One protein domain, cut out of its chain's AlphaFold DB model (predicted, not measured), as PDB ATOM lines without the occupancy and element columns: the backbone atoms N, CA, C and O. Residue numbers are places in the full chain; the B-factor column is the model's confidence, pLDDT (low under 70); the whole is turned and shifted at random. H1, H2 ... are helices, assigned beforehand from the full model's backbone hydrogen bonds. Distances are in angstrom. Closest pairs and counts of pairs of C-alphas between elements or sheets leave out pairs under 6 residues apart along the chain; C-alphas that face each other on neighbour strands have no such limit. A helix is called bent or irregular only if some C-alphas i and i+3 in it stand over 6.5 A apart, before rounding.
ATOM      1  N   PHE A  16     150.403 129.606 229.286       56.06
ATOM      2  CA  PHE A  16     150.965 129.596 230.637       56.06
ATOM      3  C   PHE A  16     150.163 130.419 231.655       56.06
ATOM      4  O   PHE A  16     150.048 130.002 232.805       56.06
ATOM      5  N   TYR A  17     149.613 131.569 231.254       58.19
ATOM      6  CA  TYR A  17     148.809 132.425 232.128       58.19
ATOM      7  C   TYR A  17     147.396 131.868 232.331       58.19
ATOM      8  O   TYR A  17     146.925 131.815 233.465       58.19
ATOM      9  N   ILE A  18     146.751 131.386 231.262       57.50
ATOM     10  CA  ILE A  18     145.431 130.736 231.343       57.50
ATOM     11  C   ILE A  18     145.511 129.487 232.231       57.50
ATOM     12  O   ILE A  18     144.750 129.361 233.187       57.50
ATOM     13  N   SER A  19     146.513 128.635 231.998       58.69
ATOM     14  CA  SER A  19     146.775 127.449 232.819       58.69
ATOM     15  C   SER A  19     146.993 127.800 234.299       58.69
ATOM     16  O   SER A  19     146.534 127.065 235.170       58.69
ATOM     17  N   ALA A  20     147.637 128.933 234.609       64.88
ATOM     18  CA  ALA A  20     147.874 129.377 235.989       64.88
ATOM     19  C   ALA A  20     146.610 129.750 236.743       64.88
ATOM     20  O   ALA A  20     146.516 129.521 237.951       64.88
ATOM     21  N   ILE A  21     145.649 130.314 236.025       63.56
ATOM     22  CA  ILE A  21     144.342 130.651 236.570       63.56
ATOM     23  C   ILE A  21     143.512 129.379 236.747       63.56
ATOM     24  O   ILE A  21     142.984 129.154 237.830       63.56
ATOM     25  N   GLU A  22     143.432 128.536 235.716       70.25
ATOM     26  CA  GLU A  22     142.596 127.326 235.718       70.25
ATOM     27  C   GLU A  22     143.037 126.285 236.752       70.25
ATOM     28  O   GLU A  22     142.203 125.564 237.293       70.25
ATOM     29  N   ASN A  23     144.336 126.220 237.047       71.00
ATOM     30  CA  ASN A  23     144.910 125.272 238.004       71.00
ATOM     31  C   ASN A  23     145.251 125.920 239.359       71.00
ATOM     32  O   ASN A  23     146.007 125.342 240.137       71.00
ATOM     33  N   GLU A  24     144.749 127.131 239.627       75.94
ATOM     34  CA  GLU A  24     144.866 127.832 240.916       75.94
ATOM     35  C   GLU A  24     146.308 128.034 241.442       75.94
ATOM     36  O   GLU A  24     146.517 128.279 242.629       75.94
ATOM     37  N   TYR A  25     147.326 127.996 240.573       76.94
ATOM     38  CA  TYR A  25     148.721 128.259 240.958       76.94
ATOM     39  C   TYR A  25     149.144 129.719 240.758       76.94
ATOM     40  O   TYR A  25     150.318 130.064 240.921       76.94
ATOM     41  N   MET A  26     148.201 130.598 240.414       76.25
ATOM     42  CA  MET A  26     148.474 132.019 240.252       76.25
ATOM     43  C   MET A  26     148.890 132.662 241.590       76.25
ATOM     44  O   MET A  26     148.163 132.544 242.580       76.25
ATOM     45  N   PRO A  27     150.015 133.401 241.649       75.50
ATOM     46  CA  PRO A  27     150.401 134.092 242.872       75.50
ATOM     47  C   PRO A  27     149.355 135.128 243.312       75.50
ATOM     48  O   PRO A  27     148.706 135.785 242.491       75.50
ATOM     49  N   THR A  28     149.231 135.304 244.630       77.94
ATOM     50  CA  THR A  28     148.317 136.291 245.230       77.94
ATOM     51  C   THR A  28     148.695 137.726 244.851       77.94
ATOM     52  O   THR A  28     149.837 138.003 244.486       77.94
ATOM     53  N   ASP A  29     147.770 138.676 245.008       69.31
ATOM     54  CA  ASP A  29     148.050 140.098 244.758       69.31
ATOM     55  C   ASP A  29     149.201 140.646 245.606       69.31
ATOM     56  O   ASP A  29     150.058 141.362 245.088       69.31
ATOM     57  N   ALA A  30     149.279 140.251 246.878       64.38
ATOM     58  CA  ALA A  30     150.382 140.630 247.753       64.38
ATOM     59  C   ALA A  30     151.721 140.055 247.261       64.38
ATOM     60  O   ALA A  30     152.730 140.760 247.241       64.38
ATOM     61  N   SER A  31     151.733 138.793 246.818       68.00
ATOM     62  CA  SER A  31     152.918 138.158 246.230       68.00
ATOM     63  C   SER A  31     153.329 138.837 244.924       68.00
ATOM     64  O   SER A  31     154.508 139.099 244.711       68.00
ATOM     65  N   CYS A  32     152.366 139.176 244.070       66.62
ATOM     66  CA  CYS A  32     152.640 139.817 242.795       66.62
ATOM     67  C   CYS A  32     153.151 141.239 242.938       66.62
ATOM     68  O   CYS A  32     154.138 141.562 242.290       66.62
ATOM     69  N   ASN A  33     152.565 142.049 243.819       64.75
ATOM     70  CA  ASN A  33     153.035 143.414 244.068       64.75
ATOM     71  C   ASN A  33     154.493 143.448 244.550       64.75
ATOM     72  O   ASN A  33     155.229 144.385 244.245       64.75
ATOM     73  N   ARG A  34     154.933 142.402 245.259       64.12
ATOM     74  CA  ARG A  34     156.333 142.230 245.673       64.12
ATOM     75  C   ARG A  34     157.252 141.831 244.511       64.12
ATOM     76  O   ARG A  34     158.413 142.217 244.506       64.12
ATOM     77  N   LEU A  35     156.743 141.092 243.522       61.00
ATOM     78  CA  LEU A  35     157.512 140.539 242.394       61.00
ATOM     79  C   LEU A  35     157.449 141.384 241.100       61.00
ATOM     80  O   LEU A  35     158.239 141.205 240.186       61.00
ATOM     81  N   ASN A  36     156.517 142.312 240.951       58.41
ATOM     82  CA  ASN A  36     156.366 143.089 239.710       58.41
ATOM     83  C   ASN A  36     156.990 144.493 239.782       58.41
ATOM     84  O   ASN A  36     156.981 145.192 238.774       58.41
ATOM     85  N   GLY A  37     157.528 144.903 240.935       57.94
ATOM     86  CA  GLY A  37     158.041 146.258 241.154       57.94
ATOM     87  C   GLY A  37     156.980 147.281 241.582       57.94
ATOM     88  O   GLY A  37     157.355 148.372 241.996       57.94
ATOM     89  N   LYS A  38     155.684 146.933 241.611       63.00
ATOM     90  CA  LYS A  38     154.611 147.831 242.086       63.00
ATOM     91  C   LYS A  38     154.747 148.184 243.563       63.00
ATOM     92  O   LYS A  38     154.347 149.267 243.973       63.00
ATOM     93  N   ALA A  39     155.319 147.293 244.378       67.81
ATOM     94  CA  ALA A  39     155.675 147.626 245.754       67.81
ATOM     95  C   ALA A  39     156.696 148.772 245.804       67.81
ATOM     96  O   ALA A  39     156.548 149.672 246.622       67.81
ATOM     97  N   MET A  40     157.682 148.775 244.901       71.44
ATOM     98  CA  MET A  40     158.658 149.860 244.802       71.44
ATOM     99  C   MET A  40     158.010 151.149 244.284       71.44
ATOM    100  O   MET A  40     158.249 152.209 244.848       71.44
ATOM    101  N   GLU A  41     157.141 151.069 243.273       69.88
ATOM    102  CA  GLU A  41     156.389 152.230 242.766       69.88
ATOM    103  C   GLU A  41     155.514 152.871 243.857       69.88
ATOM    104  O   GLU A  41     155.534 154.087 244.023       69.88
ATOM    105  N   ASN A  42     154.818 152.063 244.664       79.31
ATOM    106  CA  ASN A  42     154.009 152.544 245.790       79.31
ATOM    107  C   ASN A  42     154.881 153.182 246.889       79.31
ATOM    108  O   ASN A  42     154.531 154.217 247.450       79.31
ATOM    109  N   ILE A  43     156.057 152.610 247.173       81.56
ATOM    110  CA  ILE A  43     157.017 153.222 248.103       81.56
ATOM    111  C   ILE A  43     157.509 154.570 247.563       81.56
ATOM    112  O   ILE A  43     157.574 155.531 248.327       81.56
ATOM    113  N   ILE A  44     157.810 154.672 246.265       80.06
ATOM    114  CA  ILE A  44     158.197 155.934 245.618       80.06
ATOM    115  C   ILE A  44     157.052 156.957 245.695       80.06
ATOM    116  O   ILE A  44     157.294 158.126 245.988       80.06
ATOM    117  N   GLU A  45     155.805 156.541 245.489       85.25
ATOM    118  CA  GLU A  45     154.631 157.409 245.635       85.25
ATOM    119  C   GLU A  45     154.497 157.941 247.072       85.25
ATOM    120  O   GLU A  45     154.402 159.152 247.281       85.25
ATOM    121  N   LYS A  46     154.588 157.064 248.078       88.88
ATOM    122  CA  LYS A  46     154.583 157.449 249.500       88.88
ATOM    123  C   LYS A  46     155.747 158.373 249.864       88.88
ATOM    124  O   LYS A  46     155.563 159.300 250.649       88.88
ATOM    125  N   ALA A  47     156.932 158.130 249.304       87.31
ATOM    126  CA  ALA A  47     158.102 158.975 249.507       87.31
ATOM    127  C   ALA A  47     157.884 160.376 248.920       87.31
ATOM    128  O   ALA A  47     158.151 161.363 249.602       87.31
ATOM    129  N   ASN A  48     157.323 160.467 247.709       87.31
ATOM    130  CA  ASN A  48     156.958 161.740 247.087       87.31
ATOM    131  C   ASN A  48     155.907 162.500 247.909       87.31
ATOM    132  O   ASN A  48     156.054 163.698 248.120       87.31
ATOM    133  N   LEU A  49     154.888 161.818 248.440       89.69
ATOM    134  CA  LEU A  49     153.913 162.447 249.338       89.69
ATOM    135  C   LEU A  49     154.562 162.978 250.621       89.69
ATOM    136  O   LEU A  49     154.204 164.050 251.094       89.69
ATOM    137  N   TYR A  50     155.531 162.248 251.176       89.25
ATOM    138  CA  TYR A  50     156.229 162.660 252.389       89.25
ATOM    139  C   TYR A  50     157.082 163.921 252.194       89.25
ATOM    140  O   TYR A  50     157.123 164.760 253.091       89.25
ATOM    141  N   ILE A  51     157.768 164.061 251.054       89.06
ATOM    142  CA  ILE A  51     158.668 165.201 250.809       89.06
ATOM    143  C   ILE A  51     157.938 166.505 250.468       89.06
ATOM    144  O   ILE A  51     158.537 167.565 250.628       89.06
ATOM    145  N   LEU A  52     156.667 166.449 250.043       85.44
ATOM    146  CA  LEU A  52     155.874 167.645 249.718       85.44
ATOM    147  C   LEU A  52     155.800 168.637 250.887       85.44
ATOM    148  O   LEU A  52     155.793 169.841 250.663       85.44
ATOM    149  N   ASP A  53     155.809 168.130 252.120       81.62
ATOM    150  CA  ASP A  53     155.693 168.931 253.342       81.62
ATOM    151  C   ASP A  53     157.042 169.087 254.078       81.62
ATOM    152  O   ASP A  53     157.084 169.214 255.311       81.62
ATOM    153  N   LYS A  54     158.172 168.976 253.361       84.25
ATOM    154  CA  LYS A  54     159.525 168.957 253.945       84.25
ATOM    155  C   LYS A  54     160.492 169.901 253.230       84.25
ATOM    156  O   LYS A  54     161.292 169.475 252.400       84.25
ATOM    157  N   ASP A  55     160.543 171.145 253.702       87.19
ATOM    158  CA  ASP A  55     161.443 172.200 253.202       87.19
ATOM    159  C   ASP A  55     162.922 171.776 253.140       87.19
ATOM    160  O   ASP A  55     163.679 172.184 252.260       87.19
ATOM    161  N   TRP A  56     163.361 170.915 254.065       88.19
ATOM    162  CA  TRP A  56     164.747 170.444 254.096       88.19
ATOM    163  C   TRP A  56     165.135 169.633 252.854       88.19
ATOM    164  O   TRP A  56     166.313 169.617 252.493       88.19
ATOM    165  N   TRP A  57     164.181 168.952 252.211       89.88
ATOM    166  CA  TRP A  57     164.442 168.150 251.017       89.88
ATOM    167  C   TRP A  57     164.653 169.035 249.791       89.88
ATOM    168  O   TRP A  57     165.571 168.795 249.006       89.88
ATOM    169  N   GLU A  58     163.876 170.109 249.662       88.56
ATOM    170  CA  GLU A  58     164.060 171.105 248.603       88.56
ATOM    171  C   GLU A  58     165.437 171.779 248.711       88.56
ATOM    172  O   GLU A  58     166.167 171.901 247.723       88.56
ATOM    173  N   VAL A  59     165.854 172.137 249.932       90.88
ATOM    174  CA  VAL A  59     167.193 172.697 250.184       90.88
ATOM    175  C   VAL A  59     168.291 171.699 249.809       90.88
ATOM    176  O   VAL A  59     169.243 172.061 249.115       90.88
ATOM    177  N   TYR A  60     168.159 170.441 250.235       88.44
ATOM    178  CA  TYR A  60     169.140 169.392 249.955       88.44
ATOM    179  C   TYR A  60     169.278 169.114 248.451       88.44
ATOM    180  O   TYR A  60     170.393 169.071 247.926       88.44
ATOM    181  N   THR A  61     168.156 168.953 247.747       87.44
ATOM    182  CA  THR A  61     168.144 168.658 246.306       87.44
ATOM    183  C   THR A  61     168.710 169.815 245.489       87.44
ATOM    184  O   THR A  61     169.517 169.587 244.589       87.44
ATOM    185  N   THR A  62     168.412 171.060 245.872       90.12
ATOM    186  CA  THR A  62     168.981 172.263 245.245       90.12
ATOM    187  C   THR A  62     170.498 172.340 245.421       90.12
ATOM    188  O   THR A  62     171.222 172.595 244.459       90.12
ATOM    189  N   GLN A  63     171.008 172.085 246.630       92.19
ATOM    190  CA  GLN A  63     172.451 172.126 246.907       92.19
ATOM    191  C   GLN A  63     173.234 171.042 246.158       92.19
ATOM    192  O   GLN A  63     174.369 171.277 245.750       92.19
ATOM    193  N   ASN A  64     172.627 169.872 245.960       87.38
ATOM    194  CA  ASN A  64     173.276 168.715 245.344       87.38
ATOM    195  C   ASN A  64     172.923 168.531 243.859       87.38
ATOM    196  O   ASN A  64     173.348 167.552 243.253       87.38
ATOM    197  N   SER A  65     172.183 169.471 243.257       89.12
ATOM    198  CA  SER A  65     171.725 169.393 241.859       89.12
ATOM    199  C   SER A  65     170.944 168.104 241.547       89.12
ATOM    200  O   SER A  65     171.138 167.483 240.501       89.12
ATOM    201  N   LEU A  66     170.070 167.696 242.467       82.75
ATOM    202  CA  LEU A  66     169.215 166.511 242.355       82.75
ATOM    203  C   LEU A  66     167.778 166.901 241.966       82.75
ATOM    204  O   LEU A  66     167.348 168.020 242.259       82.75
ATOM    205  N   PRO A  67     167.008 166.000 241.328       81.12
ATOM    206  CA  PRO A  67     165.593 166.243 241.077       81.12
ATOM    207  C   PRO A  67     164.798 166.277 242.391       81.12
ATOM    208  O   PRO A  67     165.057 165.501 243.309       81.12
ATOM    209  N   LEU A  68     163.802 167.168 242.458       83.06
ATOM    210  CA  LEU A  68     162.921 167.293 243.623       83.06
ATOM    211  C   LEU A  68     162.029 166.056 243.789       83.06
ATOM    212  O   LEU A  68     161.892 165.532 244.892       83.06
ATOM    213  N   ASN A  69     161.448 165.588 242.682       82.62
ATOM    214  CA  ASN A  69     160.589 164.410 242.658       82.62
ATOM    215  C   ASN A  69     161.418 163.144 242.475       82.62
ATOM    216  O   ASN A  69     162.310 163.088 241.629       82.62
ATOM    217  N   ILE A  70     161.043 162.106 243.213       79.50
ATOM    218  CA  ILE A  70     161.674 160.794 243.160       79.50
ATOM    219  C   ILE A  70     161.000 159.988 242.060       79.50
ATOM    220  O   ILE A  70     159.795 159.738 242.092       79.50
ATOM    221  N   THR A  71     161.792 159.575 241.085       71.25
ATOM    222  CA  THR A  71     161.363 158.777 239.932       71.25
ATOM    223  C   THR A  71     162.175 157.494 239.786       71.25
ATOM    224  O   THR A  71     161.746 156.572 239.091       71.25
ATOM    225  N   THR A  72     163.325 157.409 240.460       68.56
ATOM    226  CA  THR A  72     164.218 156.249 240.423       68.56
ATOM    227  C   THR A  72     164.466 155.664 241.815       68.56
ATOM    228  O   THR A  72     164.303 156.320 242.843       68.56
ATOM    229  N   THR A  73     164.902 154.405 241.857       65.56
ATOM    230  CA  THR A  73     165.287 153.732 243.107       65.56
ATOM    231  C   THR A  73     166.531 154.348 243.745       65.56
ATOM    232  O   THR A  73     166.623 154.402 244.964       65.56
ATOM    233  N   GLN A  74     167.459 154.866 242.939       71.44
ATOM    234  CA  GLN A  74     168.679 155.515 243.421       71.44
ATOM    235  C   GLN A  74     168.385 156.859 244.111       71.44
ATOM    236  O   GLN A  74     168.981 157.191 245.137       71.44
ATOM    237  N   GLU A  75     167.427 157.624 243.585       79.31
ATOM    238  CA  GLU A  75     166.920 158.836 244.241       79.31
ATOM    239  C   GLU A  75     166.234 158.498 245.572       79.31
ATOM    240  O   GLU A  75     166.461 159.175 246.575       79.31
ATOM    241  N   LEU A  76     165.455 157.410 245.613       82.12
ATOM    242  CA  LEU A  76     164.821 156.926 246.842       82.12
ATOM    243  C   LEU A  76     165.854 156.504 247.901       82.12
ATOM    244  O   LEU A  76     165.717 156.863 249.068       82.12
ATOM    245  N   GLU A  77     166.903 155.781 247.509       83.75
ATOM    246  CA  GLU A  77     168.018 155.402 248.391       83.75
ATOM    247  C   GLU A  77     168.724 156.624 248.980       83.75
ATOM    248  O   GLU A  77     169.052 156.657 250.172       83.75
ATOM    249  N   THR A  78     168.903 157.656 248.156       86.62
ATOM    250  CA  THR A  78     169.484 158.932 248.581       86.62
ATOM    251  C   THR A  78     168.597 159.608 249.628       86.62
ATOM    252  O   THR A  78     169.090 159.991 250.691       86.62
ATOM    253  N   LEU A  79     167.279 159.680 249.390       90.75
ATOM    254  CA  LEU A  79     166.326 160.214 250.366       90.75
ATOM    255  C   LEU A  79     166.386 159.439 251.690       90.75
ATOM    256  O   LEU A  79     166.477 160.041 252.758       90.75
ATOM    257  N   ILE A  80     166.329 158.107 251.637       90.38
ATOM    258  CA  ILE A  80     166.327 157.252 252.832       90.38
ATOM    259  C   ILE A  80     167.612 157.440 253.643       90.38
ATOM    260  O   ILE A  80     167.563 157.517 254.872       90.38
ATOM    261  N   THR A  81     168.755 157.561 252.967       91.62
ATOM    262  CA  THR A  81     170.044 157.829 253.615       91.62
ATOM    263  C   THR A  81     170.013 159.148 254.384       91.62
ATOM    264  O   THR A  81     170.417 159.194 255.547       91.62
ATOM    265  N   GLU A  82     169.468 160.207 253.784       92.19
ATOM    266  CA  GLU A  82     169.361 161.514 254.437       92.19
ATOM    267  C   GLU A  82     168.352 161.504 255.599       92.19
ATOM    268  O   GLU A  82     168.623 162.067 256.658       92.19
ATOM    269  N   ILE A  83     167.221 160.805 255.465       91.62
ATOM    270  CA  ILE A  83     166.252 160.608 256.559       91.62
ATOM    271  C   ILE A  83     166.921 159.935 257.767       91.62
ATOM    272  O   ILE A  83     166.744 160.380 258.901       91.62
ATOM    273  N   ASN A  84     167.719 158.890 257.535       89.94
ATOM    274  CA  ASN A  84     168.433 158.186 258.603       89.94
ATOM    275  C   ASN A  84     169.539 159.051 259.231       89.94
ATOM    276  O   ASN A  84     169.718 159.040 260.451       89.94
ATOM    277  N   SER A  85     170.242 159.848 258.420       90.00
ATOM    278  CA  SER A  85     171.203 160.849 258.902       90.00
ATOM    279  C   SER A  85     170.525 161.862 259.831       90.00
ATOM    280  O   SER A  85     171.001 162.114 260.940       90.00
ATOM    281  N   LYS A  86     169.353 162.383 259.445       88.31
ATOM    282  CA  LYS A  86     168.570 163.297 260.288       88.31
ATOM    283  C   LYS A  86     168.105 162.652 261.587       88.31
ATOM    284  O   LYS A  86     168.266 163.276 262.628       88.31
ATOM    285  N   ASN A  87     167.613 161.413 261.558       89.19
ATOM    286  CA  ASN A  87     167.247 160.680 262.777       89.19
ATOM    287  C   ASN A  87     168.438 160.471 263.729       89.19
ATOM    288  O   ASN A  87     168.285 160.556 264.943       89.19
ATOM    289  N   THR A  88     169.635 160.251 263.184       87.31
ATOM    290  CA  THR A  88     170.859 160.103 263.988       87.31
ATOM    291  C   THR A  88     171.243 161.415 264.681       87.31
ATOM    292  O   THR A  88     171.711 161.403 265.818       87.31
ATOM    293  N   ASN A  89     171.030 162.549 264.007       86.69
ATOM    294  CA  ASN A  89     171.348 163.881 264.525       86.69
ATOM    295  C   ASN A  89     170.240 164.467 265.422       86.69
ATOM    296  O   ASN A  89     170.521 165.330 266.252       86.69
ATOM    297  N   ASP A  90     168.999 163.998 265.271       84.38
ATOM    298  CA  ASP A  90     167.833 164.405 266.052       84.38
ATOM    299  C   ASP A  90     166.984 163.177 266.447       84.38
ATOM    300  O   ASP A  90     166.186 162.683 265.643       84.38
ATOM    301  N   PRO A  91     167.081 162.708 267.705       79.69
ATOM    302  CA  PRO A  91     166.314 161.564 268.198       79.69
ATOM    303  C   PRO A  91     164.792 161.775 268.202       79.69
ATOM    304  O   PRO A  91     164.044 160.810 268.355       79.69
ATOM    305  N   THR A  92     164.317 163.020 268.082       85.75
ATOM    306  CA  THR A  92     162.882 163.341 268.016       85.75
ATOM    307  C   THR A  92     162.323 163.246 266.597       85.75
ATOM    308  O   THR A  92     161.105 163.259 266.404       85.75
ATOM    309  N   PHE A  93     163.197 163.091 265.600       84.94
ATOM    310  CA  PHE A  93     162.813 162.938 264.209       84.94
ATOM    311  C   PHE A  93     162.146 161.578 263.970       84.94
ATOM    312  O   PHE A  93     162.756 160.516 264.120       84.94
ATOM    313  N   VAL A  94     160.879 161.609 263.558       86.56
ATOM    314  CA  VAL A  94     160.082 160.408 263.293       86.56
ATOM    315  C   VAL A  94     160.421 159.846 261.915       86.56
ATOM    316  O   VAL A  94     160.224 160.509 260.897       86.56
ATOM    317  N   ILE A  95     160.884 158.595 261.880       88.31
ATOM    318  CA  ILE A  95     161.148 157.879 260.629       88.31
ATOM    319  C   ILE A  95     159.808 157.551 259.947       88.31
ATOM    320  O   ILE A  95     158.949 156.912 260.563       88.31
ATOM    321  N   PRO A  96     159.602 157.955 258.683       89.94
ATOM    322  CA  PRO A  96     158.374 157.649 257.970       89.94
ATOM    323  C   PRO A  96     158.272 156.156 257.626       89.94
ATOM    324  O   PRO A  96     159.261 155.492 257.322       89.94
ATOM    325  N   ILE A  97     157.042 155.636 257.623       88.69
ATOM    326  CA  ILE A  97     156.740 154.201 257.470       88.69
ATOM    327  C   ILE A  97     157.297 153.613 256.164       88.69
ATOM    328  O   ILE A  97     157.724 152.462 256.138       88.69
ATOM    329  N   PHE A  98     157.358 154.387 255.077       87.00
ATOM    330  CA  PHE A  98     157.877 153.871 253.806       87.00
ATOM    331  C   PHE A  98     159.362 153.460 253.891       87.00
ATOM    332  O   PHE A  98     159.807 152.637 253.096       87.00
ATOM    333  N   VAL A  99     160.129 153.981 254.858       89.06
ATOM    334  CA  VAL A  99     161.539 153.609 255.078       89.06
ATOM    335  C   VAL A  99     161.642 152.180 255.605       89.06
ATOM    336  O   VAL A  99     162.475 151.405 255.137       89.06
ATOM    337  N   THR A 100     160.776 151.797 256.547       87.25
ATOM    338  CA  THR A 100     160.724 150.418 257.050       87.25
ATOM    339  C   THR A 100     160.124 149.467 256.018       87.25
ATOM    340  O   THR A 100     160.612 148.346 255.880       87.25
ATOM    341  N   GLU A 101     159.137 149.912 255.233       83.56
ATOM    342  CA  GLU A 101     158.619 149.150 254.086       83.56
ATOM    343  C   GLU A 101     159.709 148.900 253.027       83.56
ATOM    344  O   GLU A 101     159.850 147.774 252.547       83.56
ATOM    345  N   TYR A 102     160.524 149.910 252.709       82.94
ATOM    346  CA  TYR A 102     161.666 149.784 251.800       82.94
ATOM    347  C   TYR A 102     162.733 148.830 252.344       82.94
ATOM    348  O   TYR A 102     163.232 147.982 251.605       82.94
ATOM    349  N   ALA A 103     163.064 148.911 253.635       82.50
ATOM    350  CA  ALA A 103     164.020 148.002 254.268       82.50
ATOM    351  C   ALA A 103     163.528 146.542 254.256       82.50
ATOM    352  O   ALA A 103     164.310 145.622 254.020       82.50
ATOM    353  N   ALA A 104     162.233 146.310 254.483       77.94
ATOM    354  CA  ALA A 104     161.644 144.977 254.374       77.94
ATOM    355  C   ALA A 104     161.701 144.462 252.927       77.94
ATOM    356  O   ALA A 104     162.126 143.333 252.684       77.94
ATOM    357  N   LEU A 105     161.348 145.317 251.960       73.81
ATOM    358  CA  LEU A 105     161.375 144.978 250.541       73.81
ATOM    359  C   LEU A 105     162.797 144.672 250.045       73.81
ATOM    360  O   LEU A 105     162.997 143.690 249.338       73.81
ATOM    361  N   THR A 106     163.794 145.469 250.426       67.94
ATOM    362  CA  THR A 106     165.192 145.267 250.006       67.94
ATOM    363  C   THR A 106     165.843 144.058 250.662       67.94
ATOM    364  O   THR A 106     166.562 143.339 249.977       67.94
ATOM    365  N   ASN A 107     165.547 143.756 251.929       66.06
ATOM    366  CA  ASN A 107     165.994 142.507 252.558       66.06
ATOM    367  C   ASN A 107     165.428 141.260 251.856       66.06
ATOM    368  O   ASN A 107     166.096 140.227 251.782       66.06
ATOM    369  N   ASP A 108     164.210 141.349 251.319       60.28
ATOM    370  CA  ASP A 108     163.614 140.276 250.522       60.28
ATOM    371  C   ASP A 108     164.190 140.211 249.096       60.28
ATOM    372  O   ASP A 108     164.428 139.117 248.585       60.28
ATOM    373  N   ILE A 109     164.457 141.361 248.462       56.09
ATOM    374  CA  ILE A 109     165.056 141.449 247.116       56.09
ATOM    375  C   ILE A 109     166.541 141.063 247.124       56.09
ATOM    376  O   ILE A 109     167.000 140.426 246.187       56.09
ATOM    377  N   GLN A 110     167.313 141.349 248.175       51.09
ATOM    378  CA  GLN A 110     168.697 140.862 248.285       51.09
ATOM    379  C   GLN A 110     168.775 139.325 248.329       51.09
ATOM    380  O   GLN A 110     169.797 138.751 247.967       51.09
ATOM    381  N   LYS A 111     167.684 138.643 248.707       51.41
ATOM    382  CA  LYS A 111     167.535 137.181 248.586       51.41
ATOM    383  C   LYS A 111     167.017 136.731 247.214       51.41
ATOM    384  O   LYS A 111     166.797 135.535 247.018       51.41
ATOM    385  N   PHE A 112     166.738 137.654 246.299       49.25
ATOM    386  CA  PHE A 112     166.165 137.383 244.988       49.25
ATOM    387  C   PHE A 112     166.705 138.353 243.924       49.25
ATOM    388  O   PHE A 112     166.144 139.421 243.676       49.25
ATOM    389  N   ASN A 113     167.791 137.957 243.265       51.72
ATOM    390  CA  ASN A 113     168.379 138.705 242.164       51.72
ATOM    391  C   ASN A 113     167.660 138.368 240.845       51.72
ATOM    392  O   ASN A 113     167.680 137.233 240.382       51.72
ATOM    393  N   TYR A 114     167.037 139.363 240.207       47.34
ATOM    394  CA  TYR A 114     166.360 139.183 238.915       47.34
ATOM    395  C   TYR A 114     167.302 138.797 237.771       47.34
ATOM    396  O   TYR A 114     166.838 138.225 236.783       47.34
ATOM    397  N   ASN A 115     168.598 139.098 237.886       45.88
ATOM    398  CA  ASN A 115     169.588 138.692 236.889       45.88
ATOM    399  C   ASN A 115     169.785 137.164 236.889       45.88
ATOM    400  O   ASN A 115     170.046 136.588 235.835       45.88
ATOM    401  N   ASP A 116     169.513 136.494 238.015       49.19
ATOM    402  CA  ASP A 116     169.541 135.028 238.128       49.19
ATOM    403  C   ASP A 116     168.404 134.370 237.323       49.19
ATOM    404  O   ASP A 116     168.461 133.183 237.013       49.19
ATOM    405  N   CYS A 117     167.369 135.129 236.937       55.31
ATOM    406  CA  CYS A 117     166.305 134.634 236.062       55.31
ATOM    407  C   CYS A 117     166.715 134.578 234.578       55.31
ATOM    408  O   CYS A 117     165.962 134.021 233.779       55.31
ATOM    409  N   PHE A 118     167.850 135.182 234.193       45.75
ATOM    410  CA  PHE A 118     168.301 135.293 232.797       45.75
ATOM    411  C   PHE A 118     169.700 134.724 232.524       45.75
ATOM    412  O   PHE A 118     170.017 134.477 231.360       45.75
ATOM    413  N   GLU A 119     170.511 134.436 233.544       44.44
ATOM    414  CA  GLU A 119     171.757 133.676 233.379       44.44
ATOM    415  C   GLU A 119     171.504 132.162 233.461       44.44
ATOM    416  O   GLU A 119     171.995 131.464 234.344       44.44
ATOM    417  N   LEU A 120     170.767 131.617 232.488       42.56
ATOM    418  CA  LEU A 120     170.868 130.189 232.168       42.56
ATOM    419  C   LEU A 120     172.142 129.981 231.339       42.56
ATOM    420  O   LEU A 120     172.107 129.797 230.121       42.56
ATOM    421  N   GLY A 121     173.287 130.101 232.013       38.59
ATOM    422  CA  GLY A 121     174.584 129.706 231.480       38.59
ATOM    423  C   GLY A 121     174.606 128.207 231.183       38.59
ATOM    424  O   GLY A 121     173.954 127.415 231.854       38.59
ATOM    425  N   THR A 122     175.362 127.827 230.158       39.66
ATOM    426  CA  THR A 122     175.467 126.500 229.524       39.66
ATOM    427  C   THR A 122     176.039 125.372 230.399       39.66
ATOM    428  O   THR A 122     176.607 124.427 229.860       39.66
ATOM    429  N   ASN A 123     175.935 125.454 231.722       42.81
ATOM    430  CA  ASN A 123     176.517 124.475 232.632       42.81
ATOM    431  C   ASN A 123     175.413 123.747 233.398       42.81
ATOM    432  O   ASN A 123     174.480 124.370 233.897       42.81
ATOM    433  N   ASP A 124     175.558 122.428 233.510       44.84
ATOM    434  CA  ASP A 124     174.640 121.458 234.126       44.84
ATOM    435  C   ASP A 124     174.325 121.685 235.631       44.84
ATOM    436  O   ASP A 124     173.715 120.836 236.278       44.84
ATOM    437  N   ASP A 125     174.656 122.851 236.190       43.72
ATOM    438  CA  ASP A 125     174.318 123.272 237.557       43.72
ATOM    439  C   ASP A 125     172.875 123.821 237.680       43.72
ATOM    440  O   ASP A 125     172.415 124.165 238.770       43.72
ATOM    441  N   ILE A 126     172.118 123.856 236.572       44.75
ATOM    442  CA  ILE A 126     170.731 124.368 236.450       44.75
ATOM    443  C   ILE A 126     169.720 123.619 237.351       44.75
ATOM    444  O   ILE A 126     168.603 124.087 237.571       44.75
ATOM    445  N   ILE A 127     170.106 122.491 237.953       44.34
ATOM    446  CA  ILE A 127     169.275 121.750 238.919       44.34
ATOM    447  C   ILE A 127     169.259 122.424 240.315       44.34
ATOM    448  O   ILE A 127     168.413 122.106 241.147       44.34
ATOM    449  N   ALA A 128     170.143 123.384 240.606       48.12
ATOM    450  CA  ALA A 128     170.464 123.724 241.995       48.12
ATOM    451  C   ALA A 128     169.544 124.721 242.732       48.12
ATOM    452  O   ALA A 128     169.830 125.020 243.891       48.12
ATOM    453  N   ASN A 129     168.445 125.237 242.166       57.62
ATOM    454  CA  ASN A 129     167.526 126.031 242.998       57.62
ATOM    455  C   ASN A 129     166.091 126.112 242.454       57.62
ATOM    456  O   ASN A 129     165.683 127.098 241.834       57.62
ATOM    457  N   GLU A 130     165.300 125.076 242.742       61.19
ATOM    458  CA  GLU A 130     163.846 125.035 242.508       61.19
ATOM    459  C   GLU A 130     163.145 126.320 242.994       61.19
ATOM    460  O   GLU A 130     162.255 126.849 242.325       61.19
ATOM    461  N   ASP A 131     163.616 126.891 244.104       60.97
ATOM    462  CA  ASP A 131     163.099 128.135 244.670       60.97
ATOM    463  C   ASP A 131     163.348 129.366 243.785       60.97
ATOM    464  O   ASP A 131     162.477 130.236 243.691       60.97
ATOM    465  N   ILE A 132     164.500 129.454 243.113       59.94
ATOM    466  CA  ILE A 132     164.808 130.568 242.199       59.94
ATOM    467  C   ILE A 132     163.927 130.455 240.955       59.94
ATOM    468  O   ILE A 132     163.255 131.423 240.596       59.94
ATOM    469  N   ILE A 133     163.836 129.259 240.365       61.09
ATOM    470  CA  ILE A 133     162.990 128.988 239.193       61.09
ATOM    471  C   ILE A 133     161.527 129.324 239.504       61.09
ATOM    472  O   ILE A 133     160.874 130.043 238.743       61.09
ATOM    473  N   LYS A 134     161.018 128.875 240.656       67.62
ATOM    474  CA  LYS A 134     159.645 129.142 241.097       67.62
ATOM    475  C   LYS A 134     159.382 130.631 241.302       67.62
ATOM    476  O   LYS A 134     158.322 131.126 240.926       67.62
ATOM    477  N   ARG A 135     160.336 131.379 241.862       65.56
ATOM    478  CA  ARG A 135     160.204 132.835 242.032       65.56
ATOM    479  C   ARG A 135     160.258 133.585 240.700       65.56
ATOM    480  O   ARG A 135     159.443 134.484 240.502       65.56
ATOM    481  N   CYS A 136     161.132 133.192 239.774       65.38
ATOM    482  CA  CYS A 136     161.188 133.760 238.423       65.38
ATOM    483  C   CYS A 136     159.893 133.490 237.640       65.38
ATOM    484  O   CYS A 136     159.349 134.399 237.007       65.38
ATOM    485  N   LEU A 137     159.350 132.272 237.743       69.75
ATOM    486  CA  LEU A 137     158.054 131.907 237.171       69.75
ATOM    487  C   LEU A 137     156.917 132.731 237.787       69.75
ATOM    488  O   LEU A 137     156.094 133.292 237.069       69.75
ATOM    489  N   ASN A 138     156.890 132.880 239.109       71.38
ATOM    490  CA  ASN A 138     155.883 133.706 239.772       71.38
ATOM    491  C   ASN A 138     155.975 135.175 239.336       71.38
ATOM    492  O   ASN A 138     154.951 135.803 239.079       71.38
ATOM    493  N   ALA A 139     157.183 135.725 239.199       65.50
ATOM    494  CA  ALA A 139     157.374 137.098 238.744       65.50
ATOM    495  C   ALA A 139     156.902 137.308 237.296       65.50
ATOM    496  O   ALA A 139     156.255 138.320 237.000       65.50
ATOM    497  N   SER A 140     157.171 136.354 236.399       64.56
ATOM    498  CA  SER A 140     156.699 136.419 235.012       64.56
ATOM    499  C   SER A 140     155.173 136.304 234.926       64.56
ATOM    500  O   SER A 140     154.542 137.108 234.236       64.56
ATOM    501  N   LEU A 141     154.560 135.406 235.707       69.12
ATOM    502  CA  LEU A 141     153.106 135.287 235.836       69.12
ATOM    503  C   LEU A 141     152.476 136.601 236.322       69.12
ATOM    504  O   LEU A 141     151.530 137.101 235.714       69.12
ATOM    505  N   CYS A 142     153.028 137.219 237.365       71.75
ATOM    506  CA  CYS A 142     152.529 138.490 237.887       71.75
ATOM    507  C   CYS A 142     152.613 139.634 236.867       71.75
ATOM    508  O   CYS A 142     151.644 140.378 236.705       71.75
ATOM    509  N   ARG A 143     153.722 139.739 236.119       65.81
ATOM    510  CA  ARG A 143     153.853 140.708 235.017       65.81
ATOM    511  C   ARG A 143     152.834 140.454 233.905       65.81
ATOM    512  O   ARG A 143     152.251 141.410 233.397       65.81
ATOM    513  N   ASN A 144     152.593 139.190 233.555       62.06
ATOM    514  CA  ASN A 144     151.579 138.812 232.566       62.06
ATOM    515  C   ASN A 144     150.173 139.225 233.013       62.06
ATOM    516  O   ASN A 144     149.437 139.828 232.235       62.06
ATOM    517  N   ARG A 145     149.826 138.982 234.282       68.19
ATOM    518  CA  ARG A 145     148.538 139.379 234.863       68.19
ATOM    519  C   ARG A 145     148.302 140.883 234.795       68.19
ATOM    520  O   ARG A 145     147.231 141.323 234.389       68.19
ATOM    521  N   ASP A 146     149.291 141.676 235.197       63.41
ATOM    522  CA  ASP A 146     149.157 143.132 235.217       63.41
ATOM    523  C   ASP A 146     149.034 143.720 233.812       63.41
ATOM    524  O   ASP A 146     148.201 144.594 233.587       63.41
ATOM    525  N   ARG A 147     149.809 143.200 232.853       61.56
ATOM    526  CA  ARG A 147     149.697 143.600 231.445       61.56
ATOM    527  C   ARG A 147     148.379 143.155 230.820       61.56
ATOM    528  O   ARG A 147     147.822 143.893 230.021       61.56
ATOM    529  N   SER A 148     147.858 141.988 231.204       61.72
ATOM    530  CA  SER A 148     146.538 141.513 230.778       61.72
ATOM    531  C   SER A 148     145.419 142.446 231.253       61.72
ATOM    532  O   SER A 148     144.551 142.808 230.457       61.72
ATOM    533  N   LYS A 149     145.472 142.899 232.514       65.44
ATOM    534  CA  LYS A 149     144.532 143.893 233.055       65.44
ATOM    535  C   LYS A 149     144.640 145.233 232.323       65.44
ATOM    536  O   LYS A 149     143.632 145.723 231.828       65.44
ATOM    537  N   ASP A 150     145.853 145.766 232.172       62.38
ATOM    538  CA  ASP A 150     146.106 147.024 231.451       62.38
ATOM    539  C   ASP A 150     145.633 146.961 229.985       62.38
ATOM    540  O   ASP A 150     144.987 147.887 229.497       62.38
ATOM    541  N   TYR A 151     145.872 145.843 229.290       57.59
ATOM    542  CA  TYR A 151     145.371 145.620 227.933       57.59
ATOM    543  C   TYR A 151     143.839 145.620 227.883       57.59
ATOM    544  O   TYR A 151     143.251 146.297 227.043       57.59
ATOM    545  N   SER A 152     143.181 144.902 228.799       57.81
ATOM    546  CA  SER A 152     141.716 144.867 228.879       57.81
ATOM    547  C   SER A 152     141.126 146.254 229.158       57.81
ATOM    548  O   SER A 152     140.166 146.671 228.508       57.81
ATOM    549  N   GLU A 153     141.728 147.013 230.073       59.28
ATOM    550  CA  GLU A 153     141.312 148.377 230.406       59.28
ATOM    551  C   GLU A 153     141.497 149.348 229.230       59.28
ATOM    552  O   GLU A 153     140.603 150.151 228.947       59.28
ATOM    553  N   LYS A 154     142.611 149.246 228.493       56.00
ATOM    554  CA  LYS A 154     142.866 150.042 227.279       56.00
ATOM    555  C   LYS A 154     141.920 149.684 226.137       56.00
ATOM    556  O   LYS A 154     141.330 150.577 225.535       56.00
ATOM    557  N   MET A 155     141.682 148.397 225.893       51.16
ATOM    558  CA  MET A 155     140.746 147.923 224.866       51.16
ATOM    559  C   MET A 155     139.305 148.394 225.138       51.16
ATOM    560  O   MET A 155     138.550 148.699 224.208       51.16
ATOM    561  N   ASN A 156     138.939 148.502 226.417       53.00
ATOM    562  CA  ASN A 156     137.653 149.038 226.858       53.00
ATOM    563  C   ASN A 156     137.581 150.577 226.821       53.00
ATOM    564  O   ASN A 156     136.479 151.117 226.748       53.00
ATOM    565  N   ARG A 157     138.719 151.286 226.827       54.62
ATOM    566  CA  ARG A 157     138.788 152.754 226.699       54.62
ATOM    567  C   ARG A 157     138.839 153.246 225.249       54.62
ATOM    568  O   ARG A 157     138.246 154.283 224.955       54.62
ATOM    569  N   ASP A 158     139.457 152.503 224.333       49.28
ATOM    570  CA  ASP A 158     139.605 152.922 222.933       49.28
ATOM    571  C   ASP A 158     138.377 152.532 222.086       49.28
ATOM    572  O   ASP A 158     138.298 151.497 221.413       49.28
TER     573      ASP A 158
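What this domain is: This is residues 16 to 158 of the 200 residues of an uncharacterized protein of viral metagenome (UniProt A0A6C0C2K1). This is a loose, all-helix frame in two parts joined through H2: at one end the long helix H9, apart from H3, H4, H5 and H6, and at the other a cluster with H3 and H6 side by side and running opposite ways, H5 set steeply on H3, and H4 at the far end. H2 lies between the cluster and H9, H1 and H7 pack on H9, and two stretches stick out: residues 119 to 130, which include H8, and residues 149 to 158, mostly the last part of H9. The printed part has 143 residues with nine named helices, H1 to H9 in order along the chain, and no named strand. The radius of gyration of the C-alphas is 19.4 A, and the C-alphas span 52 by 47 by 27 A.

Where its parts are: H1, residues 16 to 22, begins with C-alpha 16 at (150.965, 129.596, 230.637). H2 is residues 29 to 35. H3, residues 38 to 51, is 19.9 A long, and H4, residues 55 to 64, is 14.6 A. H5, residues 73 to 89, is 24.5 A long, beginning with C-alpha 73 at (165.287, 153.732, 243.107). H6, residues 97 to 109, is 18.4 A long. H7 is residues 114 to 117. H8, residues 124 to 127, is irregular, with 7.2 A from C-alpha 124 to C-alpha 127. H9, residues 130 to 157, is 40.6 A long and ends with C-alpha 157 at (138.788, 152.754, 226.699).

How they stand to each other: The hub is H9, which touches three helices. With residues 138 to 143 alone it touches H2, closest at the C-alphas of Leu 35 and Ala 139, 5.0 A, at a steep tilt of 66 degrees, opposite ways. With residues 141 to 145 alone it touches H1, closest at the C-alphas of Tyr 17 and Leu 141, 6.4 A, about perpendicular at 84 degrees. With residues 132 to 136 alone it touches H7, closest at the C-alphas of Cys 117 and Cys 136, 5.7 A. H8 and H9 meet only through their link. H2 is close to but not clearly touching H6, closest at the C-alphas of Arg 34 and Leu 105, 7.5 A. H3 touches H6, closest at the C-alphas of Ile 43 and Phe 98, 5.8 A, at a shallow tilt of 28 degrees, opposite ways. H5 touches H3 with residues 73 to 76 alone, closest at the C-alphas of Ile 44 and Leu 76, 6.8 A, at a steep tilt of 48 degrees, the same way. H4 and H5 are near each other. H9 is apart from H3, H4, H5 and H6. Every O i to N i+4 pair is within hydrogen-bond range in H1 to H6 and H9; H7 and H8 are too short for such a pair.

The domain as a whole: The C-alphas of Asp 55 and Asp 124 are the two farthest apart, 55.8 A. The printed part has no cut and no long link. The mean pLDDT of the printed part is 71.1, and 71 residues are under 70, among them residues 106 to 137 and 143 to 158.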